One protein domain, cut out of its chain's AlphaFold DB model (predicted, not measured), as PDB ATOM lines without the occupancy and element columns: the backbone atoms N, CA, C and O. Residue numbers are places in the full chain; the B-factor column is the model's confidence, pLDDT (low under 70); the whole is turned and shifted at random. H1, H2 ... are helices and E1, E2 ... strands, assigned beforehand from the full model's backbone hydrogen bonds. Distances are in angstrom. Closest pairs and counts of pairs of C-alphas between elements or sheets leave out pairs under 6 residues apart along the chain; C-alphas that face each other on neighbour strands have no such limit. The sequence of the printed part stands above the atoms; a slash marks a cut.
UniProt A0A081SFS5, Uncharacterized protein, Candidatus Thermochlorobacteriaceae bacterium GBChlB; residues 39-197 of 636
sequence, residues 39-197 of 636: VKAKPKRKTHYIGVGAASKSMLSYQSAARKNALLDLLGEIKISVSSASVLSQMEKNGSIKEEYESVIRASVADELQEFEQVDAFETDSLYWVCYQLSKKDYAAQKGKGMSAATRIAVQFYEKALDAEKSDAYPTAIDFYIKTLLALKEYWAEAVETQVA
ATOM      1  N   VAL A  39      29.491  49.402  53.725       87.62
ATOM      2  CA  VAL A  39      30.965  49.357  53.669       87.62
ATOM      3  C   VAL A  39      31.513  48.357  54.691       87.62
ATOM      4  O   VAL A  39      32.551  47.740  54.469       87.62
ATOM      5  N   LYS A  40      30.814  48.173  55.820       86.94
ATOM      6  CA  LYS A  40      31.202  47.207  56.863       86.94
ATOM      7  C   LYS A  40      30.837  45.774  56.477       86.94
ATOM      8  O   LYS A  40      31.602  44.858  56.762       86.94
ATOM      9  N   ALA A  41      29.678  45.576  55.848       86.69
ATOM     10  CA  ALA A  41      29.222  44.278  55.363       86.69
ATOM     11  C   ALA A  41      28.296  44.429  54.148       86.69
ATOM     12  O   ALA A  41      27.354  45.223  54.174       86.69
ATOM     13  N   LYS A  42      28.523  43.614  53.107       86.44
ATOM     14  CA  LYS A  42      27.712  43.619  51.880       86.44
ATOM     15  C   LYS A  42      26.227  43.353  52.198       86.44
ATOM     16  O   LYS A  42      25.905  42.289  52.740       86.44
ATOM     17  N   PRO A  43      25.305  44.271  51.849       86.19
ATOM     18  CA  PRO A  43      23.877  44.069  52.062       86.19
ATOM     19  C   PRO A  43      23.341  42.900  51.230       86.19
ATOM     20  O   PRO A  43      23.625  42.799  50.041       86.19
ATOM     21  N   LYS A  44      22.495  42.053  51.826       83.00
ATOM     22  CA  LYS A  44      21.729  41.033  51.092       83.00
ATOM     23  C   LYS A  44      20.296  41.515  50.907       83.00
ATOM     24  O   LYS A  44      19.566  41.661  51.886       83.00
ATOM     25  N   ARG A  45      19.873  41.745  49.661       85.31
ATOM     26  CA  ARG A  45      18.494  42.142  49.333       85.31
ATOM     27  C   ARG A  45      17.791  41.039  48.545       85.31
ATOM     28  O   ARG A  45      18.352  40.434  47.636       85.31
ATOM     29  N   LYS A  46      16.521  40.776  48.878       86.25
ATOM     30  CA  LYS A  46      15.709  39.788  48.145       86.25
ATOM     31  C   LYS A  46      15.398  40.241  46.715       86.25
ATOM     32  O   LYS A  46      15.304  39.402  45.833       86.25
ATOM     33  N   THR A  47      15.262  41.547  46.492       89.69
ATOM     34  CA  THR A  47      14.789  42.130  45.227       89.69
ATOM     35  C   THR A  47      15.895  42.657  44.317       89.69
ATOM     36  O   THR A  47      15.621  42.897  43.147       89.69
ATOM     37  N   HIS A  48      17.123  42.822  44.818       92.56
ATOM     38  CA  HIS A  48      18.236  43.418  44.073       92.56
ATOM     39  C   HIS A  48      19.506  42.586  44.217       92.56
ATOM     40  O   HIS A  48      19.762  42.062  45.303       92.56
ATOM     41  N   TYR A  49      20.275  42.477  43.138       91.94
ATOM     42  CA  TYR A  49      21.700  42.175  43.218       91.94
ATOM     43  C   TYR A  49      22.437  43.438  43.671       91.94
ATOM     44  O   TYR A  49      22.032  44.545  43.319       91.94
ATOM     45  N   ILE A  50      23.483  43.273  44.467       93.06
ATOM     46  CA  ILE A  50      24.300  44.321  45.062       93.06
ATOM     47  C   ILE A  50      25.762  44.042  44.717       93.06
ATOM     48  O   ILE A  50      26.245  42.922  44.863       93.06
ATOM     49  N   GLY A  51      26.480  45.072  44.286       93.25
ATOM     50  CA  GLY A  51      27.921  45.019  44.058       93.25
ATOM     51  C   GLY A  51      28.617  46.082  44.884       93.25
ATOM     52  O   GLY A  51      28.230  47.245  44.825       93.25
ATOM     53  N   VAL A  52      29.628  45.703  45.656       93.81
ATOM     54  CA  VAL A  52      30.431  46.626  46.459       93.81
ATOM     55  C   VAL A  52      31.889  46.491  46.049       93.81
ATOM     56  O   VAL A  52      32.466  45.408  46.099       93.81
ATOM     57  N   GLY A  53      32.500  47.607  45.661       94.38
ATOM     58  CA  GLY A  53      33.895  47.642  45.237       94.38
ATOM     59  C   GLY A  53      34.635  48.830  45.815       94.38
ATOM     60  O   GLY A  53      34.068  49.909  45.972       94.38
ATOM     61  N   ALA A  54      35.917  48.629  46.105       94.94
ATOM     62  CA  ALA A  54      36.809  49.669  46.593       94.94
ATOM     63  C   ALA A  54      38.078  49.754  45.747       94.94
ATOM     64  O   ALA A  54      38.517  48.756  45.168       94.94
ATOM     65  N   ALA A  55      38.694  50.930  45.719       96.31
ATOM     66  CA  ALA A  55      40.047  51.117  45.214       96.31
ATOM     67  C   ALA A  55      40.819  52.133  46.061       96.31
ATOM     68  O   ALA A  55      40.233  53.011  46.700       96.31
ATOM     69  N   SER A  56      42.147  52.005  46.048       94.94
ATOM     70  CA  SER A  56      43.046  52.944  46.719       94.94
ATOM     71  C   SER A  56      43.070  54.286  46.003       94.94
ATOM     72  O   SER A  56      43.332  54.325  44.801       94.94
ATOM     73  N   LYS A  57      42.902  55.382  46.753       92.44
ATOM     74  CA  LYS A  57      43.038  56.763  46.260       92.44
ATOM     75  C   LYS A  57      44.450  57.099  45.770       92.44
ATOM     76  O   LYS A  57      44.630  58.095  45.083       92.44
ATOM     77  N   SER A  58      45.440  56.256  46.075       91.50
ATOM     78  CA  SER A  58      46.795  56.373  45.527       91.50
ATOM     79  C   SER A  58      46.888  56.027  44.034       91.50
ATOM     80  O   SER A  58      47.886  56.356  43.398       91.50
ATOM     81  N   MET A  59      45.890  55.345  43.458       90.00
ATOM     82  CA  MET A  59      45.843  55.072  42.019       90.00
ATOM     83  C   MET A  59      45.311  56.295  41.270       90.00
ATOM     84  O   MET A  59      44.279  56.833  41.650       90.00
ATOM     85  N   LEU A  60      45.933  56.676  40.150       87.06
ATOM     86  CA  LEU A  60      45.509  57.835  39.345       87.06
ATOM     87  C   LEU A  60      44.015  57.784  38.943       87.06
ATOM     88  O   LEU A  60      43.336  58.803  38.919       87.06
ATOM     89  N   SER A  61      43.490  56.587  38.661       91.38
ATOM     90  CA  SER A  61      42.110  56.334  38.216       91.38
ATOM     91  C   SER A  61      41.271  55.571  39.253       91.38
ATOM     92  O   SER A  61      40.418  54.753  38.903       91.38
ATOM     93  N   TYR A  62      41.505  55.828  40.543       93.19
ATOM     94  CA  TYR A  62      40.879  55.100  41.654       93.19
ATOM     95  C   TYR A  62      39.345  55.024  41.574       93.19
ATOM     96  O   TYR A  62      38.773  53.976  41.858       93.19
ATOM     97  N   GLN A  63      38.662  56.084  41.131       93.25
ATOM     98  CA  GLN A  63      37.200  56.075  40.987       93.25
ATOM     99  C   GLN A  63      36.747  55.053  39.936       93.25
ATOM    100  O   GLN A  63      35.844  54.257  40.190       93.25
ATOM    101  N   SER A  64      37.412  55.022  38.778       92.06
ATOM    102  CA  SER A  64      37.142  54.050  37.713       92.06
ATOM    103  C   SER A  64      37.474  52.624  38.153       92.06
ATOM    104  O   SER A  64      36.721  51.699  37.856       92.06
ATOM    105  N   ALA A  65      38.558  52.441  38.913       92.88
ATOM    106  CA  ALA A  65      38.927  51.146  39.477       92.88
ATOM    107  C   ALA A  65      37.891  50.645  40.501       92.88
ATOM    108  O   ALA A  65      37.477  49.489  40.433       92.88
ATOM    109  N   ALA A  66      37.404  51.511  41.397       93.44
ATOM    110  CA  ALA A  66      36.372  51.158  42.371       93.44
ATOM    111  C   ALA A  66      35.043  50.800  41.689       93.44
ATOM    112  O   ALA A  66      34.428  49.795  42.044       93.44
ATOM    113  N   ARG A  67      34.641  51.563  40.661       93.62
ATOM    114  CA  ARG A  67      33.474  51.251  39.818       93.62
ATOM    115  C   ARG A  67      33.625  49.895  39.122       93.62
ATOM    116  O   ARG A  67      32.694  49.097  39.157       93.62
ATOM    117  N   LYS A  68      34.795  49.597  38.545       91.19
ATOM    118  CA  LYS A  68      35.078  48.290  37.925       91.19
ATOM    119  C   LYS A  68      35.000  47.151  38.946       91.19
ATOM    120  O   LYS A  68      34.372  46.134  38.671       91.19
ATOM    121  N   ASN A  69      35.583  47.331  40.129       93.19
ATOM    122  CA  ASN A  69      35.543  46.329  41.197       93.19
ATOM    123  C   ASN A  69      34.111  46.084  41.696       93.19
ATOM    124  O   ASN A  69      33.734  44.936  41.912       93.19
ATOM    125  N   ALA A  70      33.299  47.139  41.823       92.81
ATOM    126  CA  ALA A  70      31.902  47.024  42.239       92.81
ATOM    127  C   ALA A  70      31.061  46.286  41.190       92.81
ATOM    128  O   ALA A  70      30.197  45.489  41.550       92.81
ATOM    129  N   LEU A  71      31.340  46.505  39.900       89.94
ATOM    130  CA  LEU A  71      30.707  45.767  38.809       89.94
ATOM    131  C   LEU A  71      31.099  44.281  38.828       89.94
ATOM    132  O   LEU A  71      30.226  43.426  38.724       89.94
ATOM    133  N   LEU A  72      32.381  43.955  39.022       88.81
ATOM    134  CA  LEU A  72      32.834  42.561  39.138       88.81
ATOM    135  C   LEU A  72      32.190  41.836  40.331       88.81
ATOM    136  O   LEU A  72      31.792  40.680  40.200       88.81
ATOM    137  N   ASP A  73      32.036  42.516  41.469       90.38
ATOM    138  CA  ASP A  73      31.338  41.965  42.637       90.38
ATOM    139  C   ASP A  73      29.820  41.812  42.406       90.38
ATOM    140  O   ASP A  73      29.231  40.822  42.848       90.38
ATOM    141  N   LEU A  74      29.182  42.739  41.674       90.31
ATOM    142  CA  LEU A  74      27.778  42.622  41.251       90.31
ATOM    143  C   LEU A  74      27.574  41.382  40.371       90.31
ATOM    144  O   LEU A  74      26.684  40.574  40.631       90.31
ATOM    145  N   LEU A  75      28.436  41.208  39.364       85.44
ATOM    146  CA  LEU A  75      28.431  40.060  38.453       85.44
ATOM    147  C   LEU A  75      28.674  38.738  39.190       85.44
ATOM    148  O   LEU A  75      28.113  37.713  38.814       85.44
ATOM    149  N   GLY A  76      29.472  38.756  40.261       84.62
ATOM    150  CA  GLY A  76      29.669  37.603  41.138       84.62
ATOM    151  C   GLY A  76      28.399  37.163  41.877       84.62
ATOM    152  O   GLY A  76      28.259  35.979  42.187       84.62
ATOM    153  N   GLU A  77      27.454  38.075  42.140       85.06
ATOM    154  CA  GLU A  77      26.162  37.727  42.751       85.06
ATOM    155  C   GLU A  77      25.163  37.142  41.738       85.06
ATOM    156  O   GLU A  77      24.265  36.382  42.118       85.06
ATOM    157  N   ILE A  78      25.325  37.453  40.448       84.25
ATOM    158  CA  ILE A  78      24.543  36.839  39.374       84.25
ATOM    159  C   ILE A  78      25.036  35.399  39.211       84.25
ATOM    160  O   ILE A  78      25.983  35.101  38.484       84.25
ATOM    161  N   LYS A  79      24.397  34.480  39.940       71.31
ATOM    162  CA  LYS A  79      24.721  33.056  39.872       71.31
ATOM    163  C   LYS A  79      24.407  32.528  38.473       71.31
ATOM    164  O   LYS A  79      23.246  32.346  38.120       71.31
ATOM    165  N   ILE A  80      25.455  32.234  37.714       69.25
ATOM    166  CA  ILE A  80      25.365  31.478  36.469       69.25
ATOM    167  C   ILE A  80      25.218  30.007  36.859       69.25
ATOM    168  O   ILE A  80      26.091  29.439  37.513       69.25
ATOM    169  N   SER A  81      24.086  29.396  36.524       68.56
ATOM    170  CA  SER A  81      23.864  27.961  36.704       68.56
ATOM    171  C   SER A  81      23.503  27.338  35.370       68.56
ATOM    172  O   SER A  81      22.558  27.786  34.728       68.56
ATOM    173  N   VAL A  82      24.228  26.292  34.986       71.38
ATOM    174  CA  VAL A  82      23.908  25.499  33.799       71.38
ATOM    175  C   VAL A  82      22.746  24.564  34.123       71.38
ATOM    176  O   VAL A  82      22.825  23.763  35.056       71.38
ATOM    177  N   SER A  83      21.658  24.684  33.366       78.75
ATOM    178  CA  SER A  83      20.517  23.775  33.424       78.75
ATOM    179  C   SER A  83      20.926  22.374  32.966       78.75
ATOM    180  O   SER A  83      21.632  22.214  31.973       78.75
ATOM    181  N   SER A  84      20.424  21.334  33.632       74.88
ATOM    182  CA  SER A  84      20.630  19.948  33.189       74.88
ATOM    183  C   SER A  84      19.991  19.657  31.826       74.88
ATOM    184  O   SER A  84      20.399  18.713  31.155       74.88
ATOM    185  N   ALA A  85      19.015  20.468  31.405       77.50
ATOM    186  CA  ALA A  85      18.327  20.369  30.115       77.50
ATOM    187  C   ALA A  85      18.925  21.283  29.021       77.50
ATOM    188  O   ALA A  85      18.307  21.480  27.971       77.50
ATOM    189  N   SER A  86      20.097  21.873  29.269       83.94
ATOM    190  CA  SER A  86      20.781  22.753  28.319       83.94
ATOM    191  C   SER A  86      21.625  21.963  27.307       83.94
ATOM    192  O   SER A  86      21.950  20.799  27.516       83.94
ATOM    193  N   VAL A  87      22.013  22.579  26.185       82.50
ATOM    194  CA  VAL A  87      22.875  21.910  25.181       82.50
ATOM    195  C   VAL A  87      24.267  21.576  25.724       82.50
ATOM    196  O   VAL A  87      24.901  20.619  25.291       82.50
ATOM    197  N   LEU A  88      24.737  22.324  26.718       79.62
ATOM    198  CA  LEU A  88      26.066  22.140  27.298       79.62
ATOM    199  C   LEU A  88      26.171  20.857  28.103       79.62
ATOM    200  O   LEU A  88      27.207  20.202  28.044       79.62
ATOM    201  N   SER A  89      25.102  20.488  28.817       77.88
ATOM    202  CA  SER A  89      25.068  19.224  29.554       77.88
ATOM    203  C   SER A  89      25.172  18.027  28.606       77.88
ATOM    204  O   SER A  89      25.689  16.984  28.991       77.88
ATOM    205  N   GLN A  90      24.756  18.180  27.343       74.75
ATOM    206  CA  GLN A  90      24.928  17.149  26.317       74.75
ATOM    207  C   GLN A  90      26.345  17.086  25.737       74.75
ATOM    208  O   GLN A  90      26.755  16.038  25.240       74.75
ATOM    209  N   MET A  91      27.091  18.192  25.785       75.44
ATOM    210  CA  MET A  91      28.462  18.287  25.271       75.44
ATOM    211  C   MET A  91      29.522  17.866  26.305       75.44
ATOM    212  O   MET A  91      30.681  17.660  25.954       75.44
ATOM    213  N   GLU A  92      29.155  17.720  27.580       68.75
ATOM    214  CA  GLU A  92      30.080  17.415  28.673       68.75
ATOM    215  C   GLU A  92      30.606  15.965  28.587       68.75
ATOM    216  O   GLU A  92      29.973  15.023  29.059       68.75
ATOM    217  N   LYS A  93      31.782  15.765  27.967       58.09
ATOM    218  CA  LYS A  93      32.425  14.437  27.862       58.09
ATOM    219  C   LYS A  93      33.555  14.167  28.860       58.09
ATOM    220  O   LYS A  93      33.758  13.005  29.182       58.09
ATOM    221  N   ASN A  94      34.261  15.187  29.370       53.88
ATOM    222  CA  ASN A  94      35.516  14.988  30.129       53.88
ATOM    223  C   ASN A  94      35.697  15.871  31.392       53.88
ATOM    224  O   ASN A  94      36.799  15.942  31.926       53.88
ATOM    225  N   GLY A  95      34.658  16.561  31.883       53.12
ATOM    226  CA  GLY A  95      34.663  17.278  33.177       53.12
ATOM    227  C   GLY A  95      35.577  18.514  33.320       53.12
ATOM    228  O   GLY A  95      35.368  19.311  34.228       53.12
ATOM    229  N   SER A  96      36.550  18.737  32.430       53.59
ATOM    230  CA  SER A  96      37.571  19.793  32.566       53.59
ATOM    231  C   SER A  96      37.198  21.161  31.972       53.59
ATOM    232  O   SER A  96      38.063  22.023  31.878       53.59
ATOM    233  N   ILE A  97      35.955  21.363  31.508       60.41
ATOM    234  CA  ILE A  97      35.617  22.480  30.590       60.41
ATOM    235  C   ILE A  97      34.463  23.373  31.100       60.41
ATOM    236  O   ILE A  97      34.168  24.418  30.522       60.41
ATOM    237  N   LYS A  98      33.838  23.037  32.238       64.50
ATOM    238  CA  LYS A  98      32.764  23.854  32.837       64.50
ATOM    239  C   LYS A  98      33.243  25.249  33.262       64.50
ATOM    240  O   LYS A  98      32.534  26.231  33.059       64.50
ATOM    241  N   GLU A  99      34.454  25.336  33.809       68.12
ATOM    242  CA  GLU A  99      35.028  26.588  34.322       68.12
ATOM    243  C   GLU A  99      35.326  27.597  33.204       68.12
ATOM    244  O   GLU A  99      35.049  28.790  33.352       68.12
ATOM    245  N   GLU A 100      35.836  27.128  32.061       68.56
ATOM    246  CA  GLU A 100      36.143  27.996  30.920       68.56
ATOM    247  C   GLU A 100      34.864  28.589  30.317       68.56
ATOM    248  O   GLU A 100      34.801  29.787  30.044       68.56
ATOM    249  N   TYR A 101      33.799  27.793  30.214       72.38
ATOM    250  CA  TYR A 101      32.497  28.268  29.752       72.38
ATOM    251  C   TYR A 101      31.843  29.274  30.714       72.38
ATOM    252  O   TYR A 101      31.381  30.334  30.282       72.38
ATOM    253  N   GLU A 102      31.824  28.983  32.021       73.62
ATOM    254  CA  GLU A 102      31.291  29.911  33.029       73.62
ATOM    255  C   GLU A 102      32.033  31.257  33.000       73.62
ATOM    256  O   GLU A 102      31.410  32.313  33.144       73.62
ATOM    257  N   SER A 103      33.346  31.234  32.744       74.38
ATOM    258  CA  SER A 103      34.144  32.445  32.547       74.38
ATOM    259  C   SER A 103      33.716  33.237  31.307       74.38
ATOM    260  O   SER A 103      33.680  34.468  31.363       74.38
ATOM    261  N   VAL A 104      33.393  32.566  30.198       71.88
ATOM    262  CA  VAL A 104      32.976  33.234  28.956       71.88
ATOM    263  C   VAL A 104      31.581  33.853  29.091       71.88
ATOM    264  O   VAL A 104      31.416  35.016  28.722       71.88
ATOM    265  N   ILE A 105      30.596  33.156  29.680       73.19
ATOM    266  CA  ILE A 105      29.286  33.787  29.939       73.19
ATOM    267  C   ILE A 105      29.454  34.986  30.868       73.19
ATOM    268  O   ILE A 105      28.859  36.029  30.626       73.19
ATOM    269  N   ARG A 106      30.254  34.859  31.937       77.06
ATOM    270  CA  ARG A 106      30.448  35.961  32.885       77.06
ATOM    271  C   ARG A 106      30.999  37.206  32.188       77.06
ATOM    272  O   ARG A 106      30.579  38.303  32.538       77.06
ATOM    273  N   ALA A 107      31.892  37.038  31.214       74.25
ATOM    274  CA  ALA A 107      32.393  38.138  30.395       74.25
ATOM    275  C   ALA A 107      31.291  38.759  29.514       74.25
ATOM    276  O   ALA A 107      31.114  39.969  29.556       74.25
ATOM    277  N   SER A 108      30.485  37.951  28.811       73.19
ATOM    278  CA  SER A 108      29.359  38.461  28.003       73.19
ATOM    279  C   SER A 108      28.310  39.187  28.855       73.19
ATOM    280  O   SER A 108      27.916  40.303  28.528       73.19
ATOM    281  N   VAL A 109      27.940  38.632  30.017       78.00
ATOM    282  CA  VAL A 109      27.041  39.312  30.964       78.00
ATOM    283  C   VAL A 109      27.653  40.629  31.440       78.00
ATOM    284  O   VAL A 109      26.911  41.583  31.626       78.00
ATOM    285  N   ALA A 110      28.974  40.708  31.630       77.12
ATOM    286  CA  ALA A 110      29.648  41.949  32.013       77.12
ATOM    287  C   ALA A 110      29.566  43.032  30.929       77.12
ATOM    288  O   ALA A 110      29.349  44.196  31.265       77.12
ATOM    289  N   ASP A 111      29.733  42.647  29.665       74.94
ATOM    290  CA  ASP A 111      29.730  43.562  28.519       74.94
ATOM    291  C   ASP A 111      28.321  44.096  28.204       74.94
ATOM    292  O   ASP A 111      28.168  45.229  27.745       74.94
ATOM    293  N   GLU A 112      27.286  43.302  28.486       74.00
ATOM    294  CA  GLU A 112      25.893  43.611  28.141       74.00
ATOM    295  C   GLU A 112      25.045  44.099  29.323       74.00
ATOM    296  O   GLU A 112      23.888  44.484  29.126       74.00
ATOM    297  N   LEU A 113      25.575  44.090  30.554       82.62
ATOM    298  CA  LEU A 113      24.816  44.509  31.732       82.62
ATOM    299  C   LEU A 113      24.427  45.989  31.618       82.62
ATOM    300  O   LEU A 113      25.260  46.886  31.742       82.62
ATOM    301  N   GLN A 114      23.136  46.238  31.433       76.81
ATOM    302  CA  GLN A 114      22.535  47.570  31.401       76.81
ATOM    303  C   GLN A 114      21.650  47.775  32.641       76.81
ATOM    304  O   GLN A 114      21.357  46.823  33.365       76.81
ATOM    305  N   GLU A 115      21.237  49.019  32.897       82.88
ATOM    306  CA  GLU A 115      20.232  49.354  33.925       82.88
ATOM    307  C   GLU A 115      20.620  48.995  35.381       82.88
ATOM    308  O   GLU A 115      19.761  48.715  36.220       82.88
ATOM    309  N   PHE A 116      21.918  49.006  35.716       89.44
ATOM    310  CA  PHE A 116      22.381  49.005  37.110       89.44
ATOM    311  C   PHE A 116      22.675  50.433  37.582       89.44
ATOM    312  O   PHE A 116      23.145  51.278  36.822       89.44
ATOM    313  N   GLU A 117      22.433  50.703  38.862       91.75
ATOM    314  CA  GLU A 117      22.506  52.054  39.421       91.75
ATOM    315  C   GLU A 117      23.561  52.157  40.519       91.75
ATOM    316  O   GLU A 117      23.697  51.256  41.352       91.75
ATOM    317  N   GLN A 118      24.266  53.292  40.571       92.94
ATOM    318  CA  GLN A 118      25.081  53.666  41.727       92.94
ATOM    319  C   GLN A 118      24.181  54.175  42.847       92.94
ATOM    320  O   GLN A 118      23.680  55.294  42.789       92.94
ATOM    321  N   VAL A 119      23.997  53.356  43.879       92.19
ATOM    322  CA  VAL A 119      23.125  53.683  45.015       92.19
ATOM    323  C   VAL A 119      23.839  54.566  46.023       92.19
ATOM    324  O   VAL A 119      23.213  55.405  46.660       92.19
ATOM    325  N   ASP A 120      25.142  54.344  46.196       92.25
ATOM    326  CA  ASP A 120      25.940  55.080  47.168       92.25
ATOM    327  C   ASP A 120      27.432  55.055  46.797       92.25
ATOM    328  O   ASP A 120      27.906  54.173  46.065       92.25
ATOM    329  N   ALA A 121      28.173  56.023  47.321       93.44
ATOM    330  CA  ALA A 121      29.625  56.061  47.295       93.44
ATOM    331  C   ALA A 121      30.139  56.598  48.630       93.44
ATOM    332  O   ALA A 121      29.593  57.539  49.198       93.44
ATOM    333  N   PHE A 122      31.216  56.001  49.129       94.06
ATOM    334  CA  PHE A 122      31.806  56.402  50.397       94.06
ATOM    335  C   PHE A 122      33.313  56.501  50.267       94.06
ATOM    336  O   PHE A 122      33.949  55.685  49.603       94.06
ATOM    337  N   GLU A 123      33.908  57.474  50.940       92.56
ATOM    338  CA  GLU A 123      35.342  57.665  50.890       92.56
ATOM    339  C   GLU A 123      35.970  57.849  52.264       92.56
ATOM    340  O   GLU A 123      35.367  58.335  53.216       92.56
ATOM    341  N   THR A 124      37.223  57.423  52.338       90.44
ATOM    342  CA  THR A 124      38.140  57.654  53.453       90.44
ATOM    343  C   THR A 124      39.373  58.375  52.916       90.44
ATOM    344  O   THR A 124      39.461  58.649  51.713       90.44
ATOM    345  N   ASP A 125      40.354  58.636  53.775       88.31
ATOM    346  CA  ASP A 125      41.627  59.228  53.355       88.31
ATOM    347  C   ASP A 125      42.397  58.324  52.371       88.31
ATOM    348  O   ASP A 125      43.143  58.817  51.530       88.31
ATOM    349  N   SER A 126      42.184  57.001  52.420       91.75
ATOM    350  CA  SER A 126      42.934  56.021  51.621       91.75
ATOM    351  C   SER A 126      42.109  55.268  50.572       91.75
ATOM    352  O   SER A 126      42.661  54.848  49.556       91.75
ATOM    353  N   LEU A 127      40.800  55.096  50.773       94.62
ATOM    354  CA  LEU A 127      39.935  54.268  49.922       94.62
ATOM    355  C   LEU A 127      38.714  55.030  49.404       94.62
ATOM    356  O   LEU A 127      38.121  55.833  50.127       94.62
ATOM    357  N   TYR A 128      38.297  54.689  48.186       95.06
ATOM    358  CA  TYR A 128      37.032  55.098  47.577       95.06
ATOM    359  C   TYR A 128      36.174  53.860  47.292       95.06
ATOM    360  O   TYR A 128      36.646  52.926  46.640       95.06
ATOM    361  N   TRP A 129      34.940  53.855  47.790       95.75
ATOM    362  CA  TRP A 129      33.978  52.756  47.723       95.75
ATOM    363  C   TRP A 129      32.792  53.124  46.839       95.75
ATOM    364  O   TRP A 129      32.302  54.252  46.884       95.75
ATOM    365  N   VAL A 130      32.290  52.145  46.094       96.31
ATOM    366  CA  VAL A 130      31.108  52.264  45.237       96.31
ATOM    367  C   VAL A 130      30.157  51.114  45.542       96.31
ATOM    368  O   VAL A 130      30.595  49.967  45.655       96.31
ATOM    369  N   CYS A 131      28.864  51.424  45.657       94.50
ATOM    370  CA  CYS A 131      27.793  50.443  45.783       94.50
ATOM    371  C   CYS A 131      26.867  50.515  44.563       94.50
ATOM    372  O   CYS A 131      26.212  51.535  44.335       94.50
ATOM    373  N   TYR A 132      26.767  49.414  43.823       94.81
ATOM    374  CA  TYR A 132      25.790  49.228  42.758       94.81
ATOM    375  C   TYR A 132      24.607  48.382  43.211       94.81
ATOM    376  O   TYR A 132      24.754  47.500  44.061       94.81
ATOM    377  N   GLN A 133      23.445  48.620  42.603       93.50
ATOM    378  CA  GLN A 133      22.306  47.710  42.659       93.50
ATOM    379  C   GLN A 133      21.749  47.423  41.266       93.50
ATOM    380  O   GLN A 133      21.794  48.275  40.382       93.50
ATOM    381  N   LEU A 134      21.164  46.238  41.108       92.69
ATOM    382  CA  LEU A 134      20.413  45.835  39.923       92.69
ATOM    383  C   LEU A 134      19.142  45.101  40.349       92.69
ATOM    384  O   LEU A 134      19.202  44.145  41.127       92.69
ATOM    385  N   SER A 135      17.988  45.529  39.844       92.12
ATOM    386  CA  SER A 135      16.701  44.883  40.115       92.12
ATOM    387  C   SER A 135      16.674  43.459  39.553       92.12
ATOM    388  O   SER A 135      16.845  43.241  38.353       92.12
ATOM    389  N   LYS A 136      16.412  42.460  40.411       90.19
ATOM    390  CA  LYS A 136      16.322  41.050  39.984       90.19
ATOM    391  C   LYS A 136      15.159  40.827  39.020       90.19
ATOM    392  O   LYS A 136      15.262  39.998  38.121       90.19
ATOM    393  N   LYS A 137      14.058  41.563  39.213       90.44
ATOM    394  CA  LYS A 137      12.855  41.479  38.378       90.44
ATOM    395  C   LYS A 137      13.121  42.037  36.982       90.44
ATOM    396  O   LYS A 137      12.772  41.382  36.003       90.44
ATOM    397  N   ASP A 138      13.741  43.210  36.900       87.50
ATOM    398  CA  ASP A 138      13.955  43.889  35.619       87.50
ATOM    399  C   ASP A 138      15.042  43.185  34.809       87.50
ATOM    400  O   ASP A 138      14.835  42.924  33.626       87.50
ATOM    401  N   TYR A 139      16.112  42.726  35.470       87.88
ATOM    402  CA  TYR A 139      17.112  41.854  34.853       87.88
ATOM    403  C   TYR A 139      16.483  40.572  34.281       87.88
ATOM    404  O   TYR A 139      16.714  40.231  33.123       87.88
ATOM    405  N   ALA A 140      15.636  39.878  35.053       86.12
ATOM    406  CA  ALA A 140      14.948  38.678  34.571       86.12
ATOM    407  C   ALA A 140      14.003  38.980  33.392       86.12
ATOM    408  O   ALA A 140      13.938  38.201  32.440       86.12
ATOM    409  N   ALA A 141      13.299  40.117  33.420       87.81
ATOM    410  CA  ALA A 141      12.424  40.543  32.331       87.81
ATOM    411  C   ALA A 141      13.206  40.906  31.055       87.81
ATOM    412  O   ALA A 141      12.794  40.519  29.961       87.81
ATOM    413  N   GLN A 142      14.335  41.610  31.178       85.81
ATOM    414  CA  GLN A 142      15.218  41.945  30.059       85.81
ATOM    415  C   GLN A 142      15.837  40.683  29.457       85.81
ATOM    416  O   GLN A 142      15.725  40.474  28.249       85.81
ATOM    417  N   LYS A 143      16.383  39.800  30.300       85.62
ATOM    418  CA  LYS A 143      16.909  38.497  29.882       85.62
ATOM    419  C   LYS A 143      15.842  37.666  29.165       85.62
ATOM    420  O   LYS A 143      16.112  37.115  28.105       85.62
ATOM    421  N   GLY A 144      14.610  37.632  29.680       88.50
ATOM    422  CA  GLY A 144      13.488  36.939  29.037       88.50
ATOM    423  C   GLY A 144      13.106  37.522  27.669       88.50
ATOM    424  O   GLY A 144      12.849  36.766  26.729       88.50
ATOM    425  N   LYS A 145      13.112  38.857  27.522       89.56
ATOM    426  CA  LYS A 145      12.885  39.538  26.232       89.56
ATOM    427  C   LYS A 145      14.000  39.235  25.227       89.56
ATOM    428  O   LYS A 145      13.689  38.893  24.086       89.56
ATOM    429  N   GLY A 146      15.261  39.331  25.653       89.38
ATOM    430  CA  GLY A 146      16.437  39.005  24.840       89.38
ATOM    431  C   GLY A 146      16.403  37.555  24.366       89.38
ATOM    432  O   GLY A 146      16.413  37.299  23.162       89.38
ATOM    433  N   MET A 147      16.191  36.619  25.294       90.81
ATOM    434  CA  MET A 147      16.040  35.195  24.996       90.81
ATOM    435  C   MET A 147      14.901  34.936  24.005       90.81
ATOM    436  O   MET A 147      15.080  34.177  23.056       90.81
ATOM    437  N   SER A 148      13.743  35.587  24.162       91.50
ATOM    438  CA  SER A 148      12.610  35.431  23.235       91.50
ATOM    439  C   SER A 148      12.932  35.948  21.825       91.50
ATOM    440  O   SER A 148      12.559  35.324  20.830       91.50
ATOM    441  N   ALA A 149      13.646  37.074  21.719       93.06
ATOM    442  CA  ALA A 149      14.081  37.631  20.439       93.06
ATOM    443  C   ALA A 149      15.122  36.735  19.748       93.06
ATOM    444  O   ALA A 149      14.965  36.432  18.562       93.06
ATOM    445  N   ALA A 150      16.124  36.262  20.495       93.06
ATOM    446  CA  ALA A 150      17.132  35.313  20.026       93.06
ATOM    447  C   ALA A 150      16.492  33.988  19.586       93.06
ATOM    448  O   ALA A 150      16.766  33.499  18.492       93.06
ATOM    449  N   THR A 151      15.548  33.464  20.375       95.25
ATOM    450  CA  THR A 151      14.784  32.246  20.053       95.25
ATOM    451  C   THR A 151      14.020  32.398  18.747       95.25
ATOM    452  O   THR A 151      14.061  31.497  17.917       95.25
ATOM    453  N   ARG A 152      13.377  33.544  18.498       94.50
ATOM    454  CA  ARG A 152      12.673  33.789  17.229       94.50
ATOM    455  C   ARG A 152      13.613  33.742  16.021       94.50
ATOM    456  O   ARG A 152      13.248  33.170  14.999       94.50
ATOM    457  N   ILE A 153      14.808  34.326  16.128       95.44
ATOM    458  CA  ILE A 153      15.824  34.282  15.061       95.44
ATOM    459  C   ILE A 153      16.340  32.848  14.881       95.44
ATOM    460  O   ILE A 153      16.437  32.356  13.759       95.44
ATOM    461  N   ALA A 154      16.621  32.156  15.985       96.00
ATOM    462  CA  ALA A 154      17.093  30.779  15.971       96.00
ATOM    463  C   ALA A 154      16.068  29.825  15.339       96.00
ATOM    464  O   ALA A 154      16.451  28.991  14.527       96.00
ATOM    465  N   VAL A 155      14.769  29.990  15.620       96.19
ATOM    466  CA  VAL A 155      13.696  29.214  14.972       96.19
ATOM    467  C   VAL A 155      13.721  29.400  13.453       96.19
ATOM    468  O   VAL A 155      13.640  28.412  12.733       96.19
ATOM    469  N   GLN A 156      13.929  30.622  12.947       95.81
ATOM    470  CA  GLN A 156      14.024  30.856  11.499       95.81
ATOM    471  C   GLN A 156      15.212  30.122  10.861       95.81
ATOM    472  O   GLN A 156      15.099  29.614   9.746       95.81
ATOM    473  N   PHE A 157      16.366  30.074  11.536       96.62
ATOM    474  CA  PHE A 157      17.504  29.286  11.057       96.62
ATOM    475  C   PHE A 157      17.230  27.786  11.151       96.62
ATOM    476  O   PHE A 157      17.533  27.059  10.210       96.62
ATOM    477  N   TYR A 158      16.594  27.334  12.227       96.94
ATOM    478  CA  TYR A 158      16.260  25.932  12.435       96.94
ATOM    479  C   TYR A 158      15.279  25.408  11.382       96.94
ATOM    480  O   TYR A 158      15.482  24.334  10.823       96.94
ATOM    481  N   GLU A 159      14.248  26.181  11.043       95.25
ATOM    482  CA  GLU A 159      13.298  25.838   9.978       95.25
ATOM    483  C   GLU A 159      13.995  25.743   8.615       95.25
ATOM    484  O   GLU A 159      13.809  24.760   7.896       95.25
ATOM    485  N   LYS A 160      14.888  26.692   8.299       96.62
ATOM    486  CA  LYS A 160      15.723  26.624   7.088       96.62
ATOM    487  C   LYS A 160      16.640  25.400   7.081       96.62
ATOM    488  O   LYS A 160      16.845  24.812   6.021       96.62
ATOM    489  N   ALA A 161      17.174  25.005   8.237       96.56
ATOM    490  CA  ALA A 161      17.977  23.793   8.372       96.56
ATOM    491  C   ALA A 161      17.141  22.534   8.105       96.56
ATOM    492  O   ALA A 161      17.578  21.665   7.352       96.56
ATOM    493  N   LEU A 162      15.922  22.462   8.651       95.44
ATOM    494  CA  LEU A 162      14.992  21.358   8.409       95.44
ATOM    495  C   LEU A 162      14.607  21.248   6.933       95.44
ATOM    496  O   LEU A 162      14.550  20.143   6.397       95.44
ATOM    497  N   ASP A 163      14.337  22.370   6.269       96.00
ATOM    498  CA  ASP A 163      13.987  22.367   4.848       96.00
ATOM    499  C   ASP A 163      15.184  21.980   3.974       96.00
ATOM    500  O   ASP A 163      15.042  21.141   3.082       96.00
ATOM    501  N   ALA A 164      16.383  22.480   4.287       95.69
ATOM    502  CA  ALA A 164      17.613  22.048   3.631       95.69
ATOM    503  C   ALA A 164      17.890  20.548   3.847       95.69
ATOM    504  O   ALA A 164      18.269  19.857   2.902       95.69
ATOM    505  N   GLU A 165      17.650  20.019   5.051       93.88
ATOM    506  CA  GLU A 165      17.793  18.589   5.346       93.88
ATOM    507  C   GLU A 165      16.791  17.743   4.542       93.88
ATOM    508  O   GLU A 165      17.174  16.716   3.983       93.88
ATOM    509  N   LYS A 166      15.526  18.175   4.426       92.88
ATOM    510  CA  LYS A 166      14.510  17.485   3.603       92.88
ATOM    511  C   LYS A 166      14.885  17.454   2.123       92.88
ATOM    512  O   LYS A 166      14.568  16.482   1.441       92.88
ATOM    513  N   SER A 167      15.537  18.504   1.633       92.50
ATOM    514  CA  SER A 167      16.012  18.604   0.251       92.50
ATOM    515  C   SER A 167      17.383  17.955   0.018       92.50
ATOM    516  O   SER A 167      17.951  18.151  -1.053       92.50
ATOM    517  N   ASP A 168      17.927  17.203   0.988       90.50
ATOM    518  CA  ASP A 168      19.273  16.605   0.934       90.50
ATOM    519  C   ASP A 168      20.395  17.649   0.669       90.50
ATOM    520  O   ASP A 168      21.483  17.321   0.194       90.50
ATOM    521  N   ALA A 169      20.171  18.924   1.006       93.06
ATOM    522  CA  ALA A 169      21.151  20.004   0.880       93.06
ATOM    523  C   ALA A 169      22.069  20.051   2.117       93.06
ATOM    524  O   ALA A 169      22.045  21.009   2.894       93.06
ATOM    525  N   TYR A 170      22.873  18.996   2.309       93.38
ATOM    526  CA  TYR A 170      23.678  18.775   3.522       93.38
ATOM    527  C   TYR A 170      24.549  19.976   3.937       93.38
ATOM    528  O   TYR A 170      24.436  20.375   5.096       93.38
ATOM    529  N   PRO A 171      25.364  20.608   3.060       93.75
ATOM    530  CA  PRO A 171      26.182  21.755   3.465       93.75
ATOM    531  C   PRO A 171      25.339  22.921   4.008       93.75
ATOM    532  O   PRO A 171      25.670  23.518   5.029       93.75
ATOM    533  N   THR A 172      24.208  23.206   3.362       94.31
ATOM    534  CA  THR A 172      23.282  24.269   3.770       94.31
ATOM    535  C   THR A 172      22.586  23.942   5.091       94.31
ATOM    536  O   THR A 172      22.423  24.818   5.938       94.31
ATOM    537  N   ALA A 173      22.198  22.682   5.299       95.56
ATOM    538  CA  ALA A 173      21.606  22.239   6.556       95.56
ATOM    539  C   ALA A 173      22.604  22.355   7.723       95.56
ATOM    540  O   ALA A 173      22.241  22.871   8.778       95.56
ATOM    541  N   ILE A 174      23.868  21.951   7.518       94.38
ATOM    542  CA  ILE A 174      24.953  22.109   8.505       94.38
ATOM    543  C   ILE A 174      25.124  23.584   8.882       94.38
ATOM    544  O   ILE A 174      25.084  23.916  10.067       94.38
ATOM    545  N   ASP A 175      25.253  24.467   7.887       92.81
ATOM    546  CA  ASP A 175      25.382  25.915   8.091       92.81
ATOM    547  C   ASP A 175      24.234  26.480   8.943       92.81
ATOM    548  O   ASP A 175      24.465  27.157   9.949       92.81
ATOM    549  N   PHE A 176      22.983  26.162   8.599       95.00
ATOM    550  CA  PHE A 176      21.831  26.685   9.330       95.00
ATOM    551  C   PHE A 176      21.656  26.087  10.731       95.00
ATOM    552  O   PHE A 176      21.266  26.820  11.647       95.00
ATOM    553  N   TYR A 177      21.990  24.812  10.953       95.25
ATOM    554  CA  TYR A 177      22.015  24.258  12.311       95.25
ATOM    555  C   TYR A 177      23.072  24.953  13.175       95.25
ATOM    556  O   TYR A 177      22.782  25.329  14.313       95.25
ATOM    557  N   ILE A 178      24.266  25.210  12.634       92.25
ATOM    558  CA  ILE A 178      25.306  25.947  13.357       92.25
ATOM    559  C   ILE A 178      24.857  27.390  13.644       92.25
ATOM    560  O   ILE A 178      25.000  27.860  14.773       92.25
ATOM    561  N   LYS A 179      24.228  28.078  12.682       92.00
ATOM    562  CA  LYS A 179      23.644  29.418  12.892       92.00
ATOM    563  C   LYS A 179      22.551  29.434  13.957       92.00
ATOM    564  O   LYS A 179      22.477  30.389  14.723       92.00
ATOM    565  N   THR A 180      21.742  28.378  14.039       94.25
ATOM    566  CA  THR A 180      20.735  28.216  15.100       94.25
ATOM    567  C   THR A 180      21.395  28.179  16.475       94.25
ATOM    568  O   THR A 180      20.976  28.902  17.378       94.25
ATOM    569  N   LEU A 181      22.458  27.383  16.625       91.56
ATOM    570  CA  LEU A 181      23.214  27.293  17.875       91.56
ATOM    571  C   LEU A 181      23.873  28.634  18.223       91.56
ATOM    572  O   LEU A 181      23.721  29.111  19.345       91.56
ATOM    573  N   LEU A 182      24.546  29.275  17.266       88.62
ATOM    574  CA  LEU A 182      25.219  30.562  17.481       88.62
ATOM    575  C   LEU A 182      24.257  31.699  17.835       88.62
ATOM    576  O   LEU A 182      24.592  32.529  18.675       88.62
ATOM    577  N   ALA A 183      23.052  31.719  17.256       90.88
ATOM    578  CA  ALA A 183      22.018  32.695  17.602       90.88
ATOM    579  C   ALA A 183      21.559  32.587  19.069       90.88
ATOM    580  O   ALA A 183      20.972  33.527  19.594       90.88
ATOM    581  N   LEU A 184      21.827  31.456  19.727       90.31
ATOM    582  CA  LEU A 184      21.460  31.181  21.116       90.31
ATOM    583  C   LEU A 184      22.663  31.179  22.069       90.31
ATOM    584  O   LEU A 184      22.503  30.767  23.216       90.31
ATOM    585  N   LYS A 185      23.855  31.612  21.629       85.44
ATOM    586  CA  LYS A 185      25.114  31.460  22.386       85.44
ATOM    587  C   LYS A 185      25.082  32.050  23.803       85.44
ATOM    588  O   LYS A 185      25.603  31.435  24.730       85.44
ATOM    589  N   GLU A 186      24.390  33.173  23.992       82.38
ATOM    590  CA  GLU A 186      24.180  33.836  25.294       82.38
ATOM    591  C   GLU A 186      23.300  33.020  26.262       82.38
ATOM    592  O   GLU A 186      23.323  33.236  27.473       82.38
ATOM    593  N   TYR A 187      22.534  32.054  25.745       86.75
ATOM    594  CA  TYR A 187      21.509  31.306  26.480       86.75
ATOM    595  C   TYR A 187      21.754  29.788  26.486       86.75
ATOM    596  O   TYR A 187      20.864  29.027  26.854       86.75
ATOM    597  N   TRP A 188      22.946  29.301  26.119       83.25
ATOM    598  CA  TRP A 188      23.248  27.855  26.102       83.25
ATOM    599  C   TRP A 188      23.217  27.172  27.471       83.25
ATOM    600  O   TRP A 188      23.075  25.951  27.533       83.25
ATOM    601  N   ALA A 189      23.355  27.931  28.558       81.19
ATOM    602  CA  ALA A 189      23.176  27.431  29.920       81.19
ATOM    603  C   ALA A 189      21.698  27.230  30.290       81.19
ATOM    604  O   ALA A 189      21.405  26.551  31.272       81.19
ATOM    605  N   GLU A 190      20.773  27.791  29.514       85.56
ATOM    606  CA  GLU A 190      19.341  27.771  29.788       85.56
ATOM    607  C   GLU A 190      18.634  26.633  29.038       85.56
ATOM    608  O   GLU A 190      19.115  26.110  28.030       85.56
ATOM    609  N   ALA A 191      17.446  26.265  29.522       85.94
ATOM    610  CA  ALA A 191      16.526  25.399  28.790       85.94
ATOM    611  C   ALA A 191      15.662  26.260  27.852       85.94
ATOM    612  O   ALA A 191      14.608  26.760  28.241       85.94
ATOM    613  N   VAL A 192      16.135  26.480  26.622       90.69
ATOM    614  CA  VAL A 192      15.413  27.280  25.618       90.69
ATOM    615  C   VAL A 192      14.366  26.409  24.921       90.69
ATOM    616  O   VAL A 192      14.621  25.814  23.872       90.69
ATOM    617  N   GLU A 193      13.187  26.310  25.532       91.75
ATOM    618  CA  GLU A 193      12.052  25.559  24.994       91.75
ATOM    619  C   GLU A 193      11.208  26.404  24.037       91.75
ATOM    620  O   GLU A 193      10.875  27.558  24.310       91.75
ATOM    621  N   THR A 194      10.837  25.818  22.901       92.62
ATOM    622  CA  THR A 194       9.941  26.447  21.929       92.62
ATOM    623  C   THR A 194       9.114  25.398  21.197       92.62
ATOM    624  O   THR A 194       9.435  24.208  21.203       92.62
ATOM    625  N   GLN A 195       8.030  25.835  20.563       90.25
ATOM    626  CA  GLN A 195       7.198  24.961  19.751       90.25
ATOM    627  C   GLN A 195       7.694  24.974  18.304       90.25
ATOM    628  O   GLN A 195       7.645  26.006  17.640       90.25
ATOM    629  N   VAL A 196       8.125  23.817  17.797       87.19
ATOM    630  CA  VAL A 196       8.455  23.630  16.379       87.19
ATOM    631  C   VAL A 196       7.636  22.477  15.820       87.19
ATOM    632  O   VAL A 196       7.584  21.397  16.409       87.19
ATOM    633  N   ALA A 197       6.964  22.706  14.687       81.19
ATOM    634  CA  ALA A 197       6.104  21.715  14.030       81.19
ATOM    635  C   ALA A 197       5.104  21.031  14.996       81.19
ATOM    636  O   ALA A 197       4.890  19.819  14.949       81.19
TER     637      ALA A 197
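This is residues 39 to 197 of the 636 residues of an uncharacterized protein of Candidatus Thermochlorobacteriaceae bacterium GBChlB (UniProt A0A081SFS5). A long rod: at one end H1 packs over one face of a small three-stranded sheet, and from that sheet the long helix H4 runs to the other end, where H5 folds back along it. H3 lies between the two ends, and residues 90 to 97 stick out. The printed part has 159 residues with five helices and four strands in the order E1 H1 H2 H3 E2 E3 H4 H5 E4, a mixed class; the sheet, E1 E3 E2, is antiparallel. The whole is loose, with a radius of gyration of the C-alphas of 20.5 A and spans of 71 by 32 by 28 A.

E1, residues 48 to 56, begins at C-alpha 48 (18.236, 43.418, 44.073) and is 26.7 A long. H1 is residues 62 to 77, 22.8 A; H2, 87 to 91; H3, 98 to 112, 21.4 A. E2 is residues 117 to 123; E3, 127 to 135, 26.9 A. H4, residues 136 to 166, spans 43.4 A. H5 is residues 170 to 183; E4, 193 to 196, ends at C-alpha 196 (8.455, 23.630, 16.379).

E1 and E3 are antiparallel, with N 51 and O 132 at 3.0 A; E2 and E3 form a hairpin, with N 119 and O 131 at 2.9 A. H1 is on the sheet, making two layers, helix over sheet, at a height over the sheet of 5.2 A; the closest C-alphas of H1 and E1 are those of Ala 70 and Gly 53, 3.7 A apart. With residues 71 to 75 alone H1 touches H3 at a steep tilt of 54 degrees, closest C-alphas Leu 75 and Ala 110, 6.8 A. H4 only grazes the sheet with residues 136 to 141. H4 and H5, a helical hairpin, touch at a shallow tilt of 2 degrees, opposite ways, closest C-alphas Ala 161 and Ala 173, 4.3 A. H2 touches no helix; E4 pairs with no named strand. Every O i to N i+4 pair is within hydrogen-bond range in H1 to H5.

The farthest C-alphas, Asp 125 and Ser 167, are 71.6 A apart. The printed part has no cut and no long link. Residues 80 to 81 and 92 to 100 have pLDDT under 70.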